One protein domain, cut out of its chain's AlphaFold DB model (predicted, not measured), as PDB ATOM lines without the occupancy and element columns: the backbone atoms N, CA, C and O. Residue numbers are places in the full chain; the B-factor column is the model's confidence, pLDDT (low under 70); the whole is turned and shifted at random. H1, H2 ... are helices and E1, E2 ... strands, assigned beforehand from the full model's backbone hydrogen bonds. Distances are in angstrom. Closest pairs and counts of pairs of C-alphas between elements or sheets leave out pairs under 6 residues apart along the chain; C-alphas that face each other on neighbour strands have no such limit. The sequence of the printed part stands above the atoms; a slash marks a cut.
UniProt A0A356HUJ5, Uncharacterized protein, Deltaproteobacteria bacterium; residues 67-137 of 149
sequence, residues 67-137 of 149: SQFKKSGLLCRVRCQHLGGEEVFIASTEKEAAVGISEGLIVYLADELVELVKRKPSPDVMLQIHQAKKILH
ATOM      1  N   SER A  67     177.346  63.857 107.255       78.38
ATOM      2  CA  SER A  67     176.842  64.883 106.329       78.38
ATOM      3  C   SER A  67     177.351  66.296 106.639       78.38
ATOM      4  O   SER A  67     177.561  67.086 105.719       78.38
ATOM      5  N   GLN A  68     177.551  66.615 107.918       80.69
ATOM      6  CA  GLN A  68     178.126  67.877 108.371       80.69
ATOM      7  C   GLN A  68     179.656  67.814 108.341       80.69
ATOM      8  O   GLN A  68     180.293  68.763 107.884       80.69
ATOM      9  N   PHE A  69     180.241  66.669 108.706       82.94
ATOM     10  CA  PHE A  69     181.685  66.453 108.643       82.94
ATOM     11  C   PHE A  69     182.242  66.659 107.226       82.94
ATOM     12  O   PHE A  69     183.261  67.325 107.073       82.94
ATOM     13  N   LYS A  70     181.531  66.216 106.177       77.81
ATOM     14  CA  LYS A  70     181.883  66.470 104.760       77.81
ATOM     15  C   LYS A  70     182.117  67.946 104.412       77.81
ATOM     16  O   LYS A  70     182.801  68.243 103.442       77.81
ATOM     17  N   LYS A  71     181.537  68.880 105.171       79.88
ATOM     18  CA  LYS A  71     181.629  70.330 104.920       79.88
ATOM     19  C   LYS A  71     182.632  71.038 105.834       79.88
ATOM     20  O   LYS A  71     182.754  72.255 105.765       79.88
ATOM     21  N   SER A  72     183.302  70.299 106.715       79.31
ATOM     22  CA  SER A  72     184.088  70.871 107.811       79.31
ATOM     23  C   SER A  72     185.516  71.267 107.428       79.31
ATOM     24  O   SER A  72     186.129  72.056 108.143       79.31
ATOM     25  N   GLY A  73     186.057  70.748 106.319       79.88
ATOM     26  CA  GLY A  73     187.453  70.991 105.934       79.88
ATOM     27  C   GLY A  73     188.460  70.401 106.931       79.88
ATOM     28  O   GLY A  73     189.549  70.940 107.109       79.88
ATOM     29  N   LEU A  74     188.072  69.333 107.635       82.19
ATOM     30  CA  LEU A  74     188.883  68.643 108.631       82.19
ATOM     31  C   LEU A  74     189.573  67.393 108.064       82.19
ATOM     32  O   LEU A  74     189.034  66.705 107.191       82.19
ATOM     33  N   LEU A  75     190.740  67.089 108.637       80.69
ATOM     34  CA  LEU A  75     191.430  65.802 108.585       80.69
ATOM     35  C   LEU A  75     191.578  65.306 110.026       80.69
ATOM     36  O   LEU A  75     192.233  65.950 110.844       80.69
ATOM     37  N   CYS A  76     190.956  64.180 110.352       81.81
ATOM     38  CA  CYS A  76     190.867  63.674 111.715       81.81
ATOM     39  C   CYS A  76     191.611  62.358 111.864       81.81
ATOM     40  O   CYS A  76     191.412  61.434 111.082       81.81
ATOM     41  N   ARG A  77     192.425  62.247 112.910       83.38
ATOM     42  CA  ARG A  77     193.082  60.995 113.280       83.38
ATOM     43  C   ARG A  77     192.180  60.193 114.210       83.38
ATOM     44  O   ARG A  77     191.746  60.706 115.238       83.38
ATOM     45  N   VAL A  78     191.923  58.935 113.866       81.06
ATOM     46  CA  VAL A  78     191.035  58.036 114.606       81.06
ATOM     47  C   VAL A  78     191.722  56.700 114.835       81.06
ATOM     48  O   VAL A  78     192.268  56.097 113.917       81.06
ATOM     49  N   ARG A  79     191.662  56.202 116.071       80.62
ATOM     50  CA  ARG A  79     192.148  54.865 116.410       80.62
ATOM     51  C   ARG A  79     191.039  53.836 116.207       80.62
ATOM     52  O   ARG A  79     189.976  53.958 116.812       80.62
ATOM     53  N   CYS A  80     191.282  52.811 115.393       78.25
ATOM     54  CA  CYS A  80     190.289  51.788 115.079       78.25
ATOM     55  C   CYS A  80     190.626  50.446 115.744       78.25
ATOM     56  O   CYS A  80     191.545  49.742 115.331       78.25
ATOM     57  N   GLN A  81     189.849  50.050 116.758       78.69
ATOM     58  CA  GLN A  81     190.053  48.769 117.457       78.69
ATOM     59  C   GLN A  81     189.819  47.546 116.555       78.69
ATOM     60  O   GLN A  81     190.518  46.549 116.691       78.69
ATOM     61  N   HIS A  82     188.906  47.647 115.585       75.81
ATOM     62  CA  HIS A  82     188.631  46.582 114.609       75.81
ATOM     63  C   HIS A  82     189.789  46.346 113.629       75.81
ATOM     64  O   HIS A  82     189.821  45.324 112.953       75.81
ATOM     65  N   LEU A  83     190.747  47.272 113.569       78.38
ATOM     66  CA  LEU A  83     191.975  47.159 112.789       78.38
ATOM     67  C   LEU A  83     193.177  46.917 113.711       78.38
ATOM     68  O   LEU A  83     194.232  47.505 113.522       78.38
ATOM     69  N   GLY A  84     193.008  46.138 114.784       72.75
ATOM     70  CA  GLY A  84     194.090  45.860 115.738       72.75
ATOM     71  C   GLY A  84     194.542  47.082 116.549       72.75
ATOM     72  O   GLY A  84     195.622  47.074 117.134       72.75
ATOM     73  N   GLY A  85     193.730  48.142 116.595       76.06
ATOM     74  CA  GLY A  85     194.065  49.384 117.288       76.06
ATOM     75  C   GLY A  85     194.941  50.339 116.478       76.06
ATOM     76  O   GLY A  85     195.530  51.235 117.085       76.06
ATOM     77  N   GLU A  86     195.021  50.158 115.160       81.31
ATOM     78  CA  GLU A  86     195.739  51.049 114.250       81.31
ATOM     79  C   GLU A  86     195.140  52.463 114.175       81.31
ATOM     80  O   GLU A  86     193.937  52.671 114.369       81.31
ATOM     81  N   GLU A  87     195.998  53.442 113.880       82.44
ATOM     82  CA  GLU A  87     195.594  54.822 113.605       82.44
ATOM     83  C   GLU A  87     195.273  54.990 112.114       82.44
ATOM     84  O   GLU A  87     196.098  54.708 111.247       82.44
ATOM     85  N   VAL A  88     194.069  55.474 111.821       85.56
ATOM     86  CA  VAL A  88     193.610  55.832 110.475       85.56
ATOM     87  C   VAL A  88     193.235  57.304 110.429       85.56
ATOM     88  O   VAL A  88     192.888  57.905 111.448       85.56
ATOM     89  N   PHE A  89     193.277  57.892 109.240       86.94
ATOM     90  CA  PHE A  89     192.884  59.279 109.039       86.94
ATOM     91  C   PHE A  89     191.551  59.346 108.307       86.94
ATOM     92  O   PHE A  89     191.266  58.521 107.444       86.94
ATOM     93  N   ILE A  90     190.727  60.324 108.660       87.50
ATOM     94  CA  ILE A  90     189.428  60.578 108.053       87.50
ATOM     95  C   ILE A  90     189.430  62.003 107.516       87.50
ATOM     96  O   ILE A  90     189.561  62.951 108.285       87.50
ATOM     97  N   ALA A  91     189.282  62.164 106.209       86.75
ATOM     98  CA  ALA A  91     189.219  63.457 105.551       86.75
ATOM     99  C   ALA A  91     187.778  63.829 105.206       86.75
ATOM    100  O   ALA A  91     186.997  63.018 104.702       86.75
ATOM    101  N   SER A  92     187.437  65.086 105.461       85.25
ATOM    102  CA  SER A  92     186.151  65.664 105.074       85.25
ATOM    103  C   SER A  92     186.006  65.804 103.559       85.25
ATOM    104  O   SER A  92     184.930  65.523 103.034       85.25
ATOM    105  N   THR A  93     187.080  66.187 102.860       83.88
ATOM    106  CA  THR A  93     187.110  66.365 101.403       83.88
ATOM    107  C   THR A  93     188.386  65.787 100.784       83.88
ATOM    108  O   THR A  93     189.352  65.480 101.486       83.88
ATOM    109  N   GLU A  94     188.415  65.676  99.453       84.25
ATOM    110  CA  GLU A  94     189.609  65.263  98.698       84.25
ATOM    111  C   GLU A  94     190.810  66.189  98.924       84.25
ATOM    112  O   GLU A  94     191.950  65.727  98.916       84.25
ATOM    113  N   LYS A  95     190.571  67.481  99.186       82.75
ATOM    114  CA  LYS A  95     191.637  68.448  99.460       82.75
ATOM    115  C   LYS A  95     192.400  68.078 100.729       82.75
ATOM    116  O   LYS A  95     193.625  68.017 100.718       82.75
ATOM    117  N   GLU A  96     191.682  67.807 101.815       83.81
ATOM    118  CA  GLU A  96     192.288  67.372 103.073       83.81
ATOM    119  C   GLU A  96     192.856  65.952 102.963       83.81
ATOM    120  O   GLU A  96     193.875  65.648 103.584       83.81
ATOM    121  N   ALA A  97     192.252  65.093 102.135       84.88
ATOM    122  CA  ALA A  97     192.790  63.763 101.877       84.88
ATOM    123  C   ALA A  97     194.148  63.810 101.175       84.88
ATOM    124  O   ALA A  97     195.049  63.072 101.565       84.88
ATOM    125  N   ALA A  98     194.324  64.707 100.201       79.75
ATOM    126  CA  ALA A  98     195.586  64.881  99.491       79.75
ATOM    127  C   ALA A  98     196.743  65.231 100.440       79.75
ATOM    128  O   ALA A  98     197.850  64.729 100.254       79.75
ATOM    129  N   VAL A  99     196.476  66.022 101.490       77.62
ATOM    130  CA  VAL A  99     197.468  66.330 102.534       77.62
ATOM    131  C   VAL A  99     197.926  65.045 103.219       77.62
ATOM    132  O   VAL A  99     199.115  64.735 103.196       77.62
ATOM    133  N   GLY A 100     196.997  64.243 103.747       76.12
ATOM    134  CA  GLY A 100     197.361  63.000 104.434       76.12
ATOM    135  C   GLY A 100     198.009  61.958 103.511       76.12
ATOM    136  O   GLY A 100     198.964  61.296 103.907       76.12
ATOM    137  N   ILE A 101     197.553  61.851 102.260       80.38
ATOM    138  CA  ILE A 101     198.139  60.940 101.263       80.38
ATOM    139  C   ILE A 101     199.578  61.351 100.927       80.38
ATOM    140  O   ILE A 101     200.445  60.485 100.823       80.38
ATOM    141  N   SER A 102     199.859  62.654 100.802       73.38
ATOM    142  CA  SER A 102     201.218  63.153 100.539       73.38
ATOM    143  C   SER A 102     202.209  62.823 101.662       73.38
ATOM    144  O   SER A 102     203.402  62.676 101.409       73.38
ATOM    145  N   GLU A 103     201.705  62.622 102.881       75.38
ATOM    146  CA  GLU A 103     202.473  62.175 104.047       75.38
ATOM    147  C   GLU A 103     202.543  60.637 104.172       75.38
ATOM    148  O   GLU A 103     203.077  60.113 105.148       75.38
ATOM    149  N   GLY A 104     202.018  59.891 103.192       74.81
ATOM    150  CA  GLY A 104     202.003  58.425 103.198       74.81
ATOM    151  C   GLY A 104     200.993  57.814 104.175       74.81
ATOM    152  O   GLY A 104     201.116  56.643 104.536       74.81
ATOM    153  N   LEU A 105     200.001  58.590 104.620       81.50
ATOM    154  CA  LEU A 105     198.997  58.157 105.588       81.50
ATOM    155  C   LEU A 105     197.822  57.447 104.906       81.50
ATOM    156  O   LEU A 105     197.450  57.734 103.769       81.50
ATOM    157  N   ILE A 106     197.171  56.545 105.643       85.25
ATOM    158  CA  ILE A 106     195.959  55.861 105.176       85.25
ATOM    159  C   ILE A 106     194.755  56.746 105.494       85.25
ATOM    160  O   ILE A 106     194.333  56.842 106.652       85.25
ATOM    161  N   VAL A 107     194.193  57.376 104.463       87.25
ATOM    162  CA  VAL A 107     193.092  58.335 104.609       87.25
ATOM    163  C   VAL A 107     191.782  57.783 104.051       87.25
ATOM    164  O   VAL A 107     191.724  57.348 102.907       87.25
ATOM    165  N   TYR A 108     190.711  57.838 104.838       88.50
ATOM    166  CA  TYR A 108     189.334  57.573 104.429       88.50
ATOM    167  C   TYR A 108     188.580  58.879 104.205       88.50
ATOM    168  O   TYR A 108     188.525  59.728 105.086       88.50
ATOM    169  N   LEU A 109     187.952  59.035 103.050       88.31
ATOM    170  CA  LEU A 109     187.010  60.112 102.802       88.31
ATOM    171  C   LEU A 109     185.711  59.856 103.564       88.31
ATOM    172  O   LEU A 109     185.252  58.720 103.705       88.31
ATOM    173  N   ALA A 110     185.071  60.935 103.999       85.12
ATOM    174  CA  ALA A 110     183.761  60.881 104.633       85.12
ATOM    175  C   ALA A 110     182.723  60.120 103.781       85.12
ATOM    176  O   ALA A 110     181.918  59.359 104.315       85.12
ATOM    177  N   ASP A 111     182.761  60.280 102.456       82.50
ATOM    178  CA  ASP A 111     181.908  59.570 101.494       82.50
ATOM    179  C   ASP A 111     182.140  58.058 101.506       82.50
ATOM    180  O   ASP A 111     181.178  57.289 101.558       82.50
ATOM    181  N   GLU A 112     183.402  57.628 101.535       85.94
ATOM    182  CA  GLU A 112     183.754  56.210 101.634       85.94
ATOM    183  C   GLU A 112     183.232  55.609 102.939       85.94
ATOM    184  O   GLU A 112     182.672  54.514 102.936       85.94
ATOM    185  N   LEU A 113     183.360  56.330 104.056       84.12
ATOM    186  CA  LEU A 113     182.857  55.867 105.349       84.12
ATOM    187  C   LEU A 113     181.334  55.732 105.363       84.12
ATOM    188  O   LEU A 113     180.824  54.756 105.909       84.12
ATOM    189  N   VAL A 114     180.604  56.661 104.738       83.19
ATOM    190  CA  VAL A 114     179.143  56.547 104.594       83.19
ATOM    191  C   VAL A 114     178.777  55.261 103.851       83.19
ATOM    192  O   VAL A 114     177.888  54.531 104.293       83.19
ATOM    193  N   GLU A 115     179.462  54.954 102.751       85.06
ATOM    194  CA  GLU A 115     179.214  53.733 101.981       85.06
ATOM    195  C   GLU A 115     179.597  52.463 102.751       85.06
ATOM    196  O   GLU A 115     178.846  51.485 102.742       85.06
ATOM    197  N   LEU A 116     180.710  52.481 103.488       85.00
ATOM    198  CA  LEU A 116     181.115  51.370 104.352       85.00
ATOM    199  C   LEU A 116     180.083  51.111 105.455       85.00
ATOM    200  O   LEU A 116     179.678  49.967 105.659       85.00
ATOM    201  N   VAL A 117     179.587  52.159 106.117       82.38
ATOM    202  CA  VAL A 117     178.558  52.037 107.163       82.38
ATOM    203  C   VAL A 117     177.255  51.473 106.597       82.38
ATOM    204  O   VAL A 117     176.654  50.596 107.217       82.38
ATOM    205  N   LYS A 118     176.825  51.917 105.407       84.12
ATOM    206  CA  LYS A 118     175.629  51.373 104.740       84.12
ATOM    207  C   LYS A 118     175.764  49.882 104.437       84.12
ATOM    208  O   LYS A 118     174.800  49.139 104.607       84.12
ATOM    209  N   ARG A 119     176.949  49.451 103.998       86.88
ATOM    210  CA  ARG A 119     177.231  48.055 103.632       86.88
ATOM    211  C   ARG A 119     177.400  47.128 104.834       86.88
ATOM    212  O   ARG A 119     177.289  45.922 104.651       86.88
ATOM    213  N   LYS A 120     177.655  47.674 106.032       85.19
ATOM    214  CA  LYS A 120     177.857  46.923 107.286       85.19
ATOM    215  C   LYS A 120     178.799  45.713 107.108       85.19
ATOM    216  O   LYS A 120     178.384  44.582 107.364       85.19
ATOM    217  N   PRO A 121     180.042  45.917 106.628       85.62
ATOM    218  CA  PRO A 121     180.982  44.820 106.440       85.62
ATOM    219  C   PRO A 121     181.274  44.122 107.774       85.62
ATOM    220  O   PRO A 121     181.300  44.762 108.827       85.62
ATOM    221  N   SER A 122     181.529  42.813 107.727       86.56
ATOM    222  CA  SER A 122     182.065  42.095 108.884       86.56
ATOM    223  C   SER A 122     183.476  42.605 109.229       86.56
ATOM    224  O   SER A 122     184.139  43.199 108.370       86.56
ATOM    225  N   PRO A 123     183.978  42.363 110.454       83.62
ATOM    226  CA  PRO A 123     185.341  42.739 110.834       83.62
ATOM    227  C   PRO A 123     186.417  42.221 109.864       83.62
ATOM    228  O   PRO A 123     187.307  42.980 109.490       83.62
ATOM    229  N   ASP A 124     186.289  40.981 109.380       85.56
ATOM    230  CA  ASP A 124     187.233  40.397 108.413       85.56
ATOM    231  C   ASP A 124     187.224  41.144 107.075       85.56
ATOM    232  O   ASP A 124     188.273  41.446 106.507       85.56
ATOM    233  N   VAL A 125     186.034  41.503 106.584       86.81
ATOM    234  CA  VAL A 125     185.887  42.292 105.355       86.81
ATOM    235  C   VAL A 125     186.450  43.701 105.556       86.81
ATOM    236  O   VAL A 125     187.112  44.230 104.666       86.81
ATOM    237  N   MET A 126     186.251  44.306 106.730       87.00
ATOM    238  CA  MET A 126     186.837  45.608 107.054       87.00
ATOM    239  C   MET A 126     188.370  45.555 107.054       87.00
ATOM    240  O   MET A 126     189.016  46.458 106.515       87.00
ATOM    241  N   LEU A 127     188.954  44.483 107.595       85.44
ATOM    242  CA  LEU A 127     190.398  44.264 107.574       85.44
ATOM    243  C   LEU A 127     190.924  44.134 106.139       85.44
ATOM    244  O   LEU A 127     191.917  44.771 105.797       85.44
ATOM    245  N   GLN A 128     190.234  43.378 105.283       86.56
ATOM    246  CA  GLN A 128     190.599  43.237 103.869       86.56
ATOM    247  C   GLN A 128     190.524  44.569 103.114       86.56
ATOM    248  O   GLN A 128     191.454  44.915 102.386       86.56
ATOM    249  N   ILE A 129     189.457  45.350 103.317       87.44
ATOM    250  CA  ILE A 129     189.311  46.692 102.728       87.44
ATOM    251  C   ILE A 129     190.472  47.588 103.165       87.44
ATOM    252  O   ILE A 129     191.056  48.307 102.352       87.44
ATOM    253  N   HIS A 130     190.830  47.536 104.446       87.19
ATOM    254  CA  HIS A 130     191.928  48.317 104.991       87.19
ATOM    255  C   HIS A 130     193.295  47.898 104.428       87.19
ATOM    256  O   HIS A 130     194.079  48.753 104.014       87.19
ATOM    257  N   GLN A 131     193.567  46.596 104.339       85.75
ATOM    258  CA  GLN A 131     194.790  46.062 103.732       85.75
ATOM    259  C   GLN A 131     194.899  46.426 102.248       85.75
ATOM    260  O   GLN A 131     195.958  46.865 101.801       85.75
ATOM    261  N   ALA A 132     193.803  46.323 101.494       85.62
ATOM    262  CA  ALA A 132     193.768  46.753 100.100       85.62
ATOM    263  C   ALA A 132     194.104  48.246  99.978       85.62
ATOM    264  O   ALA A 132     194.916  48.636  99.143       85.62
ATOM    265  N   LYS A 133     193.554  49.083 100.862       85.31
ATOM    266  CA  LYS A 133     193.817  50.524 100.858       85.31
ATOM    267  C   LYS A 133     195.266  50.879 101.200       85.31
ATOM    268  O   LYS A 133     195.808  51.805 100.600       85.31
ATOM    269  N   LYS A 134     195.892  50.123 102.109       81.75
ATOM    270  CA  LYS A 134     197.332  50.208 102.407       81.75
ATOM    271  C   LYS A 134     198.183  49.916 101.179       81.75
ATOM    272  O   LYS A 134     199.028  50.727 100.826       81.75
ATOM    273  N   ILE A 135     197.935  48.780 100.526       79.88
ATOM    274  CA  ILE A 135     198.706  48.328  99.359       79.88
ATOM    275  C   ILE A 135     198.557  49.311  98.197       79.88
ATOM    276  O   ILE A 135     199.517  49.600  97.492       79.88
ATOM    277  N   LEU A 136     197.351  49.843  98.006       71.12
ATOM    278  CA  LEU A 136     197.053  50.766  96.919       71.12
ATOM    279  C   LEU A 136     197.425  52.219  97.240       71.12
ATOM    280  O   LEU A 136     197.214  53.079  96.391       71.12
ATOM    281  N   HIS A 137     197.965  52.516  98.430       64.25
ATOM    282  CA  HIS A 137     198.312  53.875  98.875       64.25
ATOM    283  C   HIS A 137     197.168  54.894  98.700       64.25
ATOM    284  O   HIS A 137     197.394  56.058  98.382       64.25
TER     285      HIS A 137
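What this domain is: This is residues 67 to 137 of the 149 residues of an uncharacterized protein of Deltaproteobacteria bacterium (UniProt A0A356HUJ5). A small sheet, made of the hairpin E1 and E2 with the short strand E3 beside E2, has three separate helices, H1, H2 and H3, on one side of the hairpin, their centres forming a triangle, while the other side of the hairpin has no named helix. H1 packs over the sheet, while H2 and H3 only graze it. The printed part has 71 residues, in the order E1 E2 H1 E3 H2 H3; the sheet runs E1 E2 E3 and is mixed, and the class is mixed, helices and strands. It is compact, with a radius of gyration of the C-alphas of 11.8 A and spans of 30 by 26 by 19 A.

Where its parts are: Pass residues 67 to 74 and find C-alpha 75 at (191.430, 65.802, 108.585), where E1, residues 75 to 80, begins its 15.5 A. Next come E2, residues 86 to 91, 16.5 A; H1, residues 94 to 102, 11.9 A; and E3, residues 107 to 109, 6.6 A. H2, residues 110 to 119, covers 14.4 A, and H3, residues 123 to 135, covers 18.5 A to C-alpha 135 at (198.706, 48.328, 99.359).

How they stand to each other: Look first at E1 and E2, an antiparallel hairpin at 150 degrees, with N 78 and O 88 2.8 A apart. E2 and E3 are parallel at 41 degrees, with N 108 and O 89 2.8 A apart. E2, H1 and E3 form a strand-helix-strand unit, parallel neighbour strands with a helix between, and its crossover is right-handed. H1 is on the sheet at a height of 8.0 A; its closest C-alphas to E3 are Ala 97 and Val 107, 6.1 A apart. H2 only grazes the sheet with residues 110 to 113, and H3 with residues 130 to 134. The three helices are apart. Every O i to N i+4 pair is within hydrogen-bond range in H2 and H3, and 4 of 5 in H1.

The domain as a whole: The C-alphas of Gly 73 and Asp 124, 30.7 A apart, are the farthest. The printed part has no cut, and the links between named elements are tight. Mean pLDDT of the printed part is 82.2; only residue 137 is under 70.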